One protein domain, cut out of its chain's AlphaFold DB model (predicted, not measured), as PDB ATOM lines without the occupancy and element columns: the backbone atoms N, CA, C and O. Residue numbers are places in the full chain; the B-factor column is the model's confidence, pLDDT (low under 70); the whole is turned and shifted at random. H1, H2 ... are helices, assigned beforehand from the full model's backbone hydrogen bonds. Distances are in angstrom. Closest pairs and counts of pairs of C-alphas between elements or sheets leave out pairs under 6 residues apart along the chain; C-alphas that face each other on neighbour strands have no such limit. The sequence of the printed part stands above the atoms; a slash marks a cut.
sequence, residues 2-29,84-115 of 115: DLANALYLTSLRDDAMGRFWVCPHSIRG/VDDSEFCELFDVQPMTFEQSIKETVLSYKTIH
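AT A GLANCE: This is residues 2 to 29 and 84 to 115 of the 115 residues of the protein "Hypothetical protein" of Cyclophora tenuis (UniProt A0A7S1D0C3). A loose body of two short helices, H1 and H2, and the long unnamed stretch of residues 12 to 29 has one longer helix, H3, as an arm, with residues 105 to 115 sticking out free. The printed part has 60 residues, with three named helices in the order H1, H2, H3, no named strand, and the class all helix. It is loose, with a radius of gyration of the C-alphas of 13.3 A, and elongated, spanning 40 by 26 by 17 A.

IN THESE COORDINATES: H1, residues 2 to 11, begins at C-alpha 2 (14.773, -12.813, -36.994) and is 14.2 A long. H2, residues 87 to 93, is 10.0 A long. H3, residues 100 to 114, is 21.5 A long and ends at C-alpha 114 (15.008, 3.499, -25.840).

HOW THE PARTS SIT: H1 and H2 are close but not clearly touching; their closest C-alphas, those of Leu 9 and Phe 93, are 7.0 A apart. They run the same way at a steep tilt of 56 degrees. H3 is apart from H1 and from H2. In H1, H2 and H3 every O i to N i+4 pair is within hydrogen-bond range.

THE WHOLE: Residues 30 to 83 are not printed; C-alphas 29 and 84 are 9.6 A apart across the cut. H2 to H3 is a short link. Residue 115 has pLDDT under 70.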
ATOM      1  N   ASP A   2      14.486 -11.825 -35.941       89.12
ATOM      2  CA  ASP A   2      14.773 -12.813 -36.994       89.12
ATOM      3  C   ASP A   2      16.245 -12.875 -37.409       89.12
ATOM      4  O   ASP A   2      16.792 -13.967 -37.514       89.12
ATOM      5  N   LEU A   3      16.936 -11.733 -37.512       90.88
ATOM      6  CA  LEU A   3      18.377 -11.702 -37.795       90.88
ATOM      7  C   LEU A   3      19.206 -12.461 -36.750       90.88
ATOM      8  O   LEU A   3      20.097 -13.233 -37.096       90.88
ATOM      9  N   ALA A   4      18.916 -12.257 -35.463       91.19
ATOM     10  CA  ALA A   4      19.640 -12.938 -34.393       91.19
ATOM     11  C   ALA A   4      19.372 -14.449 -34.421       91.19
ATOM     12  O   ALA A   4      20.296 -15.242 -34.245       91.19
ATOM     13  N   ASN A   5      18.126 -14.844 -34.701       91.50
ATOM     14  CA  ASN A   5      17.764 -16.246 -34.866       91.50
ATOM     15  C   ASN A   5      18.461 -16.865 -36.087       91.50
ATOM     16  O   ASN A   5      19.019 -17.950 -35.988       91.50
ATOM     17  N   ALA A   6      18.518 -16.153 -37.213       93.06
ATOM     18  CA  ALA A   6      19.193 -16.617 -38.419       93.06
ATOM     19  C   ALA A   6      20.702 -16.831 -38.196       93.06
ATOM     20  O   ALA A   6      21.263 -17.849 -38.610       93.06
ATOM     21  N   LEU A   7      21.359 -15.918 -37.474       92.81
ATOM     22  CA  LEU A   7      22.763 -16.068 -37.078       92.81
ATOM     23  C   LEU A   7      22.974 -17.269 -36.149       92.81
ATOM     24  O   LEU A   7      23.930 -18.024 -36.312       92.81
ATOM     25  N   TYR A   8      22.068 -17.477 -35.195       94.19
ATOM     26  CA  TYR A   8      22.116 -18.645 -34.325       94.19
ATOM     27  C   TYR A   8      21.957 -19.943 -35.126       94.19
ATOM     28  O   TYR A   8      22.800 -20.829 -35.028       94.19
ATOM     29  N   LEU A   9      20.943 -20.039 -35.983       93.69
ATOM     30  CA  LEU A   9      20.650 -21.238 -36.771       93.69
ATOM     31  C   LEU A   9      21.783 -21.601 -37.733       93.69
ATOM     32  O   LEU A   9      22.188 -22.762 -37.793       93.69
ATOM     33  N   THR A  10      22.354 -20.612 -38.422       93.75
ATOM     34  CA  THR A  10      23.507 -20.831 -39.313       93.75
ATOM     35  C   THR A  10      24.752 -21.298 -38.565       93.75
ATOM     36  O   THR A  10      25.564 -22.015 -39.141       93.75
ATOM     37  N   SER A  11      24.893 -20.966 -37.277       92.38
ATOM     38  CA  SER A  11      25.994 -21.469 -36.445       92.38
ATOM     39  C   SER A  11      25.845 -22.936 -36.026       92.38
ATOM     40  O   SER A  11      26.833 -23.560 -35.647       92.38
ATOM     41  N   LEU A  12      24.631 -23.497 -36.090       92.25
ATOM     42  CA  LEU A  12      24.347 -24.865 -35.643       92.25
ATOM     43  C   LEU A  12      24.571 -25.929 -36.719       92.25
ATOM     44  O   LEU A  12      24.556 -27.118 -36.398       92.25
ATOM     45  N   ARG A  13      24.717 -25.532 -37.988       88.81
ATOM     46  CA  ARG A  13      24.777 -26.471 -39.108       88.81
ATOM     47  C   ARG A  13      26.040 -26.292 -39.939       88.81
ATOM     48  O   ARG A  13      26.283 -25.224 -40.494       88.81
ATOM     49  N   ASP A  14      26.784 -27.377 -40.112       90.31
ATOM     50  CA  ASP A  14      27.993 -27.379 -40.943       90.31
ATOM     51  C   ASP A  14      27.684 -27.128 -42.430       90.31
ATOM     52  O   ASP A  14      28.472 -26.496 -43.130       90.31
ATOM     53  N   ASP A  15      26.514 -27.562 -42.920       89.50
ATOM     54  CA  ASP A  15      26.067 -27.361 -44.310       89.50
ATOM     55  C   ASP A  15      25.619 -25.920 -44.624       89.50
ATOM     56  O   ASP A  15      25.364 -25.577 -45.785       89.50
ATOM     57  N   ALA A  16      25.558 -25.062 -43.601       89.81
ATOM     58  CA  ALA A  16      25.327 -23.632 -43.742       89.81
ATOM     59  C   ALA A  16      26.621 -22.838 -43.984       89.81
ATOM     60  O   ALA A  16      26.556 -21.699 -44.456       89.81
ATOM     61  N   MET A  17      27.788 -23.414 -43.672       90.06
ATOM     62  CA  MET A  17      29.080 -22.739 -43.793       90.06
ATOM     63  C   MET A  17      29.480 -22.522 -45.254       90.06
ATOM     64  O   MET A  17      29.271 -23.367 -46.121       90.06
ATOM     65  N   GLY A  18      30.099 -21.371 -45.529       90.06
ATOM     66  CA  GLY A  18      30.582 -21.023 -46.869       90.06
ATOM     67  C   GLY A  18      29.484 -20.642 -47.868       90.06
ATOM     68  O   GLY A  18      29.771 -20.514 -49.056       90.06
ATOM     69  N   ARG A  19      28.245 -20.443 -47.402       90.44
ATOM     70  CA  ARG A  19      27.105 -20.013 -48.219       90.44
ATOM     71  C   ARG A  19      26.708 -18.579 -47.892       90.44
ATOM     72  O   ARG A  19      26.906 -18.103 -46.775       90.44
ATOM     73  N   PHE A  20      26.160 -17.897 -48.889       90.88
ATOM     74  CA  PHE A  20      25.502 -16.613 -48.701       90.88
ATOM     75  C   PHE A  20      24.032 -16.865 -48.370       90.88
ATOM     76  O   PHE A  20      23.380 -17.645 -49.057       90.88
ATOM     77  N   TRP A  21      23.535 -16.208 -47.326       92.31
ATOM     78  CA  TRP A  21      22.179 -16.388 -46.825       92.31
ATOM     79  C   TRP A  21      21.437 -15.060 -46.830       92.31
ATOM     80  O   TRP A  21      21.942 -14.059 -46.318       92.31
ATOM     81  N   VAL A  22      20.218 -15.073 -47.362       92.38
ATOM     82  CA  VAL A  22      19.260 -13.985 -47.171       92.38
ATOM     83  C   VAL A  22      18.547 -14.242 -45.851       92.38
ATOM     84  O   VAL A  22      18.000 -15.320 -45.628       92.38
ATOM     85  N   CYS A  23      18.589 -13.263 -44.951       92.06
ATOM     86  CA  CYS A  23      17.875 -13.361 -43.686       92.06
ATOM     87  C   CYS A  23      16.360 -13.427 -43.949       92.06
ATOM     88  O   CYS A  23      15.873 -12.645 -44.775       92.06
ATOM     89  N   PRO A  24      15.614 -14.274 -43.212       91.50
ATOM     90  CA  PRO A  24      14.161 -14.238 -43.223       91.50
ATOM     91  C   PRO A  24      13.659 -12.817 -42.987       91.50
ATOM     92  O   PRO A  24      14.099 -12.148 -42.045       91.50
ATOM     93  N   HIS A  25      12.774 -12.351 -43.860       89.31
ATOM     94  CA  HIS A  25      12.151 -11.040 -43.756       89.31
ATOM     95  C   HIS A  25      10.730 -11.065 -44.306       89.31
ATOM     96  O   HIS A  25      10.374 -11.858 -45.170       89.31
ATOM     97  N   SER A  26       9.913 -10.157 -43.790       86.12
ATOM     98  CA  SER A  26       8.474 -10.134 -44.024       86.12
ATOM     99  C   SER A  26       8.039  -9.275 -45.208       86.12
ATOM    100  O   SER A  26       6.875  -9.325 -45.580       86.12
ATOM    101  N   ILE A  27       8.947  -8.448 -45.736       83.31
ATOM    102  CA  ILE A  27       8.658  -7.483 -46.802       83.31
ATOM    103  C   ILE A  27       8.577  -8.233 -48.139       83.31
ATOM    104  O   ILE A  27       9.530  -8.894 -48.562       83.31
ATOM    105  N   ARG A  28       7.414  -8.161 -48.781       82.62
ATOM    106  CA  ARG A  28       7.031  -8.787 -50.047       82.62
ATOM    107  C   ARG A  28       6.269  -7.774 -50.911       82.62
ATOM    108  O   ARG A  28       5.075  -7.924 -51.162       82.62
ATOM    109  N   GLY A  29       6.993  -6.776 -51.414       82.25
ATOM    110  CA  GLY A  29       6.459  -5.788 -52.355       82.25
ATOM    111  C   GLY A  29       5.730  -4.604 -51.714       82.25
ATOM    112  O   GLY A  29       5.041  -3.875 -52.426       82.25
ATOM    113  N   VAL A  84      13.821  -9.364 -52.014       85.12
ATOM    114  CA  VAL A  84      14.844 -10.414 -51.944       85.12
ATOM    115  C   VAL A  84      14.176 -11.734 -51.573       85.12
ATOM    116  O   VAL A  84      13.276 -11.769 -50.741       85.12
ATOM    117  N   ASP A  85      14.602 -12.825 -52.198       89.12
ATOM    118  CA  ASP A  85      14.081 -14.159 -51.907       89.12
ATOM    119  C   ASP A  85      14.823 -14.786 -50.715       89.12
ATOM    120  O   ASP A  85      16.046 -14.924 -50.741       89.12
ATOM    121  N   ASP A  86      14.084 -15.141 -49.664       92.50
ATOM    122  CA  ASP A  86      14.579 -15.830 -48.466       92.50
ATOM    123  C   ASP A  86      14.104 -17.292 -48.369       92.50
ATOM    124  O   ASP A  86      14.376 -17.957 -47.365       92.50
ATOM    125  N   SER A  87      13.419 -17.809 -49.401       92.38
ATOM    126  CA  SER A  87      12.822 -19.152 -49.407       92.38
ATOM    127  C   SER A  87      13.844 -20.242 -49.095       92.38
ATOM    128  O   SER A  87      13.596 -21.091 -48.245       92.38
ATOM    129  N   GLU A  88      15.036 -20.157 -49.686       93.50
ATOM    130  CA  GLU A  88      16.130 -21.107 -49.464       93.50
ATOM    131  C   GLU A  88      16.525 -21.211 -47.981       93.50
ATOM    132  O   GLU A  88      16.788 -22.302 -47.471       93.50
ATOM    133  N   PHE A  89      16.549 -20.077 -47.271       94.25
ATOM    134  CA  PHE A  89      16.845 -20.057 -45.843       94.25
ATOM    135  C   PHE A  89      15.690 -20.661 -45.045       94.25
ATOM    136  O   PHE A  89      15.898 -21.539 -44.203       94.25
ATOM    137  N   CYS A  90      14.474 -20.186 -45.310       93.81
ATOM    138  CA  CYS A  90      13.267 -20.617 -44.616       93.81
ATOM    139  C   CYS A  90      13.054 -22.133 -44.742       93.81
ATOM    140  O   CYS A  90      12.753 -22.792 -43.750       93.81
ATOM    141  N   GLU A  91      13.299 -22.698 -45.926       94.31
ATOM    142  CA  GLU A  91      13.208 -24.134 -46.195       94.31
ATOM    143  C   GLU A  91      14.321 -24.939 -45.513       94.31
ATOM    144  O   GLU A  91      14.042 -25.973 -44.907       94.31
ATOM    145  N   LEU A  92      15.583 -24.487 -45.573       93.00
ATOM    146  CA  LEU A  92      16.698 -25.242 -44.987       93.00
ATOM    147  C   LEU A  92      16.597 -25.342 -43.459       93.00
ATOM    148  O   LEU A  92      16.942 -26.376 -42.872       93.00
ATOM    149  N   PHE A  93      16.187 -24.250 -42.818       93.25
ATOM    150  CA  PHE A  93      16.153 -24.132 -41.364       93.25
ATOM    151  C   PHE A  93      14.762 -24.357 -40.759       93.25
ATOM    152  O   PHE A  93      14.648 -24.302 -39.536       93.25
ATOM    153  N   ASP A  94      13.747 -24.643 -41.582       94.38
ATOM    154  CA  ASP A  94      12.346 -24.832 -41.175       94.38
ATOM    155  C   ASP A  94      11.833 -23.670 -40.308       94.38
ATOM    156  O   ASP A  94      11.299 -23.838 -39.210       94.38
ATOM    157  N   VAL A  95      12.064 -22.447 -40.793       93.88
ATOM    158  CA  VAL A  95      11.638 -21.211 -40.131       93.88
ATOM    159  C   VAL A  95      10.712 -20.406 -41.019       93.88
ATOM    160  O   VAL A  95      10.739 -20.509 -42.241       93.88
ATOM    161  N   GLN A  96       9.895 -19.575 -40.384       92.19
ATOM    162  CA  GLN A  96       9.055 -18.597 -41.056       92.19
ATOM    163  C   GLN A  96       9.441 -17.203 -40.561       92.19
ATOM    164  O   GLN A  96       9.686 -17.051 -39.357       92.19
ATOM    165  N   PRO A  97       9.518 -16.197 -41.449       92.38
ATOM    166  CA  PRO A  97       9.759 -14.828 -41.029       92.38
ATOM    167  C   PRO A  97       8.608 -14.341 -40.145       92.38
ATOM    168  O   PRO A  97       7.459 -14.768 -40.292       92.38
ATOM    169  N   MET A  98       8.914 -13.416 -39.237       92.25
ATOM    170  CA  MET A  98       7.893 -12.656 -38.520       92.25
ATOM    171  C   MET A  98       6.943 -11.978 -39.518       92.25
ATOM    172  O   MET A  98       7.334 -11.683 -40.644       92.25
ATOM    173  N   THR A  99       5.688 -11.712 -39.148       91.94
ATOM    174  CA  THR A  99       4.792 -10.987 -40.064       91.94
ATOM    175  C   THR A  99       5.194  -9.516 -40.182       91.94
ATOM    176  O   THR A  99       5.804  -8.952 -39.273       91.94
ATOM    177  N   PHE A 100       4.825  -8.868 -41.290       89.88
ATOM    178  CA  PHE A 100       5.121  -7.449 -41.523       89.88
ATOM    179  C   PHE A 100       4.556  -6.539 -40.425       89.88
ATOM    180  O   PHE A 100       5.273  -5.723 -39.854       89.88
ATOM    181  N   GLU A 101       3.298  -6.745 -40.040       90.50
ATOM    182  CA  GLU A 101       2.675  -5.998 -38.944       90.50
ATOM    183  C   GLU A 101       3.443  -6.175 -37.622       90.50
ATOM    184  O   GLU A 101       3.708  -5.208 -36.905       90.50
ATOM    185  N   GLN A 102       3.828  -7.414 -37.292       91.06
ATOM    186  CA  GLN A 102       4.564  -7.707 -36.063       91.06
ATOM    187  C   GLN A 102       5.951  -7.063 -36.072       91.06
ATOM    188  O   GLN A 102       6.344  -6.470 -35.064       91.06
ATOM    189  N   SER A 103       6.664  -7.117 -37.200       90.06
ATOM    190  CA  SER A 103       8.011  -6.557 -37.314       90.06
ATOM    191  C   SER A 103       8.007  -5.031 -37.182       90.06
ATOM    192  O   SER A 103       8.831  -4.477 -36.444       90.06
ATOM    193  N   ILE A 104       7.033  -4.345 -37.790       91.31
ATOM    194  CA  ILE A 104       6.840  -2.898 -37.622       91.31
ATOM    195  C   ILE A 104       6.466  -2.566 -36.174       91.31
ATOM    196  O   ILE A 104       7.088  -1.695 -35.559       91.31
ATOM    197  N   LYS A 105       5.501  -3.287 -35.593       91.06
ATOM    198  CA  LYS A 105       5.055  -3.069 -34.213       91.06
ATOM    199  C   LYS A 105       6.199  -3.194 -33.209       91.06
ATOM    200  O   LYS A 105       6.378  -2.306 -32.377       91.06
ATOM    201  N   GLU A 106       6.974  -4.275 -33.269       90.50
ATOM    202  CA  GLU A 106       8.108  -4.483 -32.364       90.50
ATOM    203  C   GLU A 106       9.187  -3.414 -32.547       90.50
ATOM    204  O   GLU A 106       9.735  -2.915 -31.562       90.50
ATOM    205  N   THR A 107       9.441  -2.998 -33.791       90.06
ATOM    206  CA  THR A 107      10.387  -1.917 -34.092       90.06
ATOM    207  C   THR A 107       9.948  -0.605 -33.441       90.06
ATOM    208  O   THR A 107      10.729   0.008 -32.709       90.06
ATOM    209  N   VAL A 108       8.686  -0.202 -33.614       89.94
ATOM    210  CA  VAL A 108       8.146   1.029 -33.012       89.94
ATOM    211  C   VAL A 108       8.147   0.958 -31.481       89.94
ATOM    212  O   VAL A 108       8.504   1.932 -30.814       89.94
ATOM    213  N   LEU A 109       7.801  -0.194 -30.899       88.44
ATOM    214  CA  LEU A 109       7.851  -0.391 -29.446       88.44
ATOM    215  C   LEU A 109       9.281  -0.313 -28.896       88.44
ATOM    216  O   LEU A 109       9.496   0.275 -27.833       88.44
ATOM    217  N   SER A 110      10.266  -0.857 -29.618       87.44
ATOM    218  CA  SER A 110      11.676  -0.756 -29.224       87.44
ATOM    219  C   SER A 110      12.151   0.700 -29.195       87.44
ATOM    220  O   SER A 110      12.785   1.117 -28.226       87.44
ATOM    221  N   TYR A 111      11.745   1.509 -30.181       86.69
ATOM    222  CA  TYR A 111      12.051   2.938 -30.238       86.69
ATOM    223  C   TYR A 111      11.481   3.696 -29.029       86.69
ATOM    224  O   TYR A 111      12.208   4.452 -28.389       86.69
ATOM    225  N   LYS A 112      10.219   3.429 -28.658       82.31
ATOM    226  CA  LYS A 112       9.562   4.007 -27.466       82.31
ATOM    227  C   LYS A 112      10.192   3.582 -26.134       82.31
ATOM    228  O   LYS A 112       9.930   4.199 -25.112       82.31
ATOM    229  N   THR A 113      10.937   2.479 -26.115       83.31
ATOM    230  CA  THR A 113      11.596   1.985 -24.894       83.31
ATOM    231  C   THR A 113      12.981   2.609 -24.717       83.31
ATOM    232  O   THR A 113      13.449   2.771 -23.592       83.31
ATOM    233  N   ILE A 114      13.652   2.934 -25.826       80.94
ATOM    234  CA  ILE A 114      15.008   3.499 -25.840       80.94
ATOM    235  C   ILE A 114      14.993   5.025 -25.635       80.94
ATOM    236  O   ILE A 114      15.957   5.567 -25.088       80.94
ATOM    237  N   HIS A 115      13.922   5.707 -26.051       61.34
ATOM    238  CA  HIS A 115      13.751   7.164 -25.985       61.34
ATOM    239  C   HIS A 115      12.569   7.567 -25.108       61.34
ATOM    240  O   HIS A 115      12.716   8.576 -24.381       61.34
TER     241      HIS A 115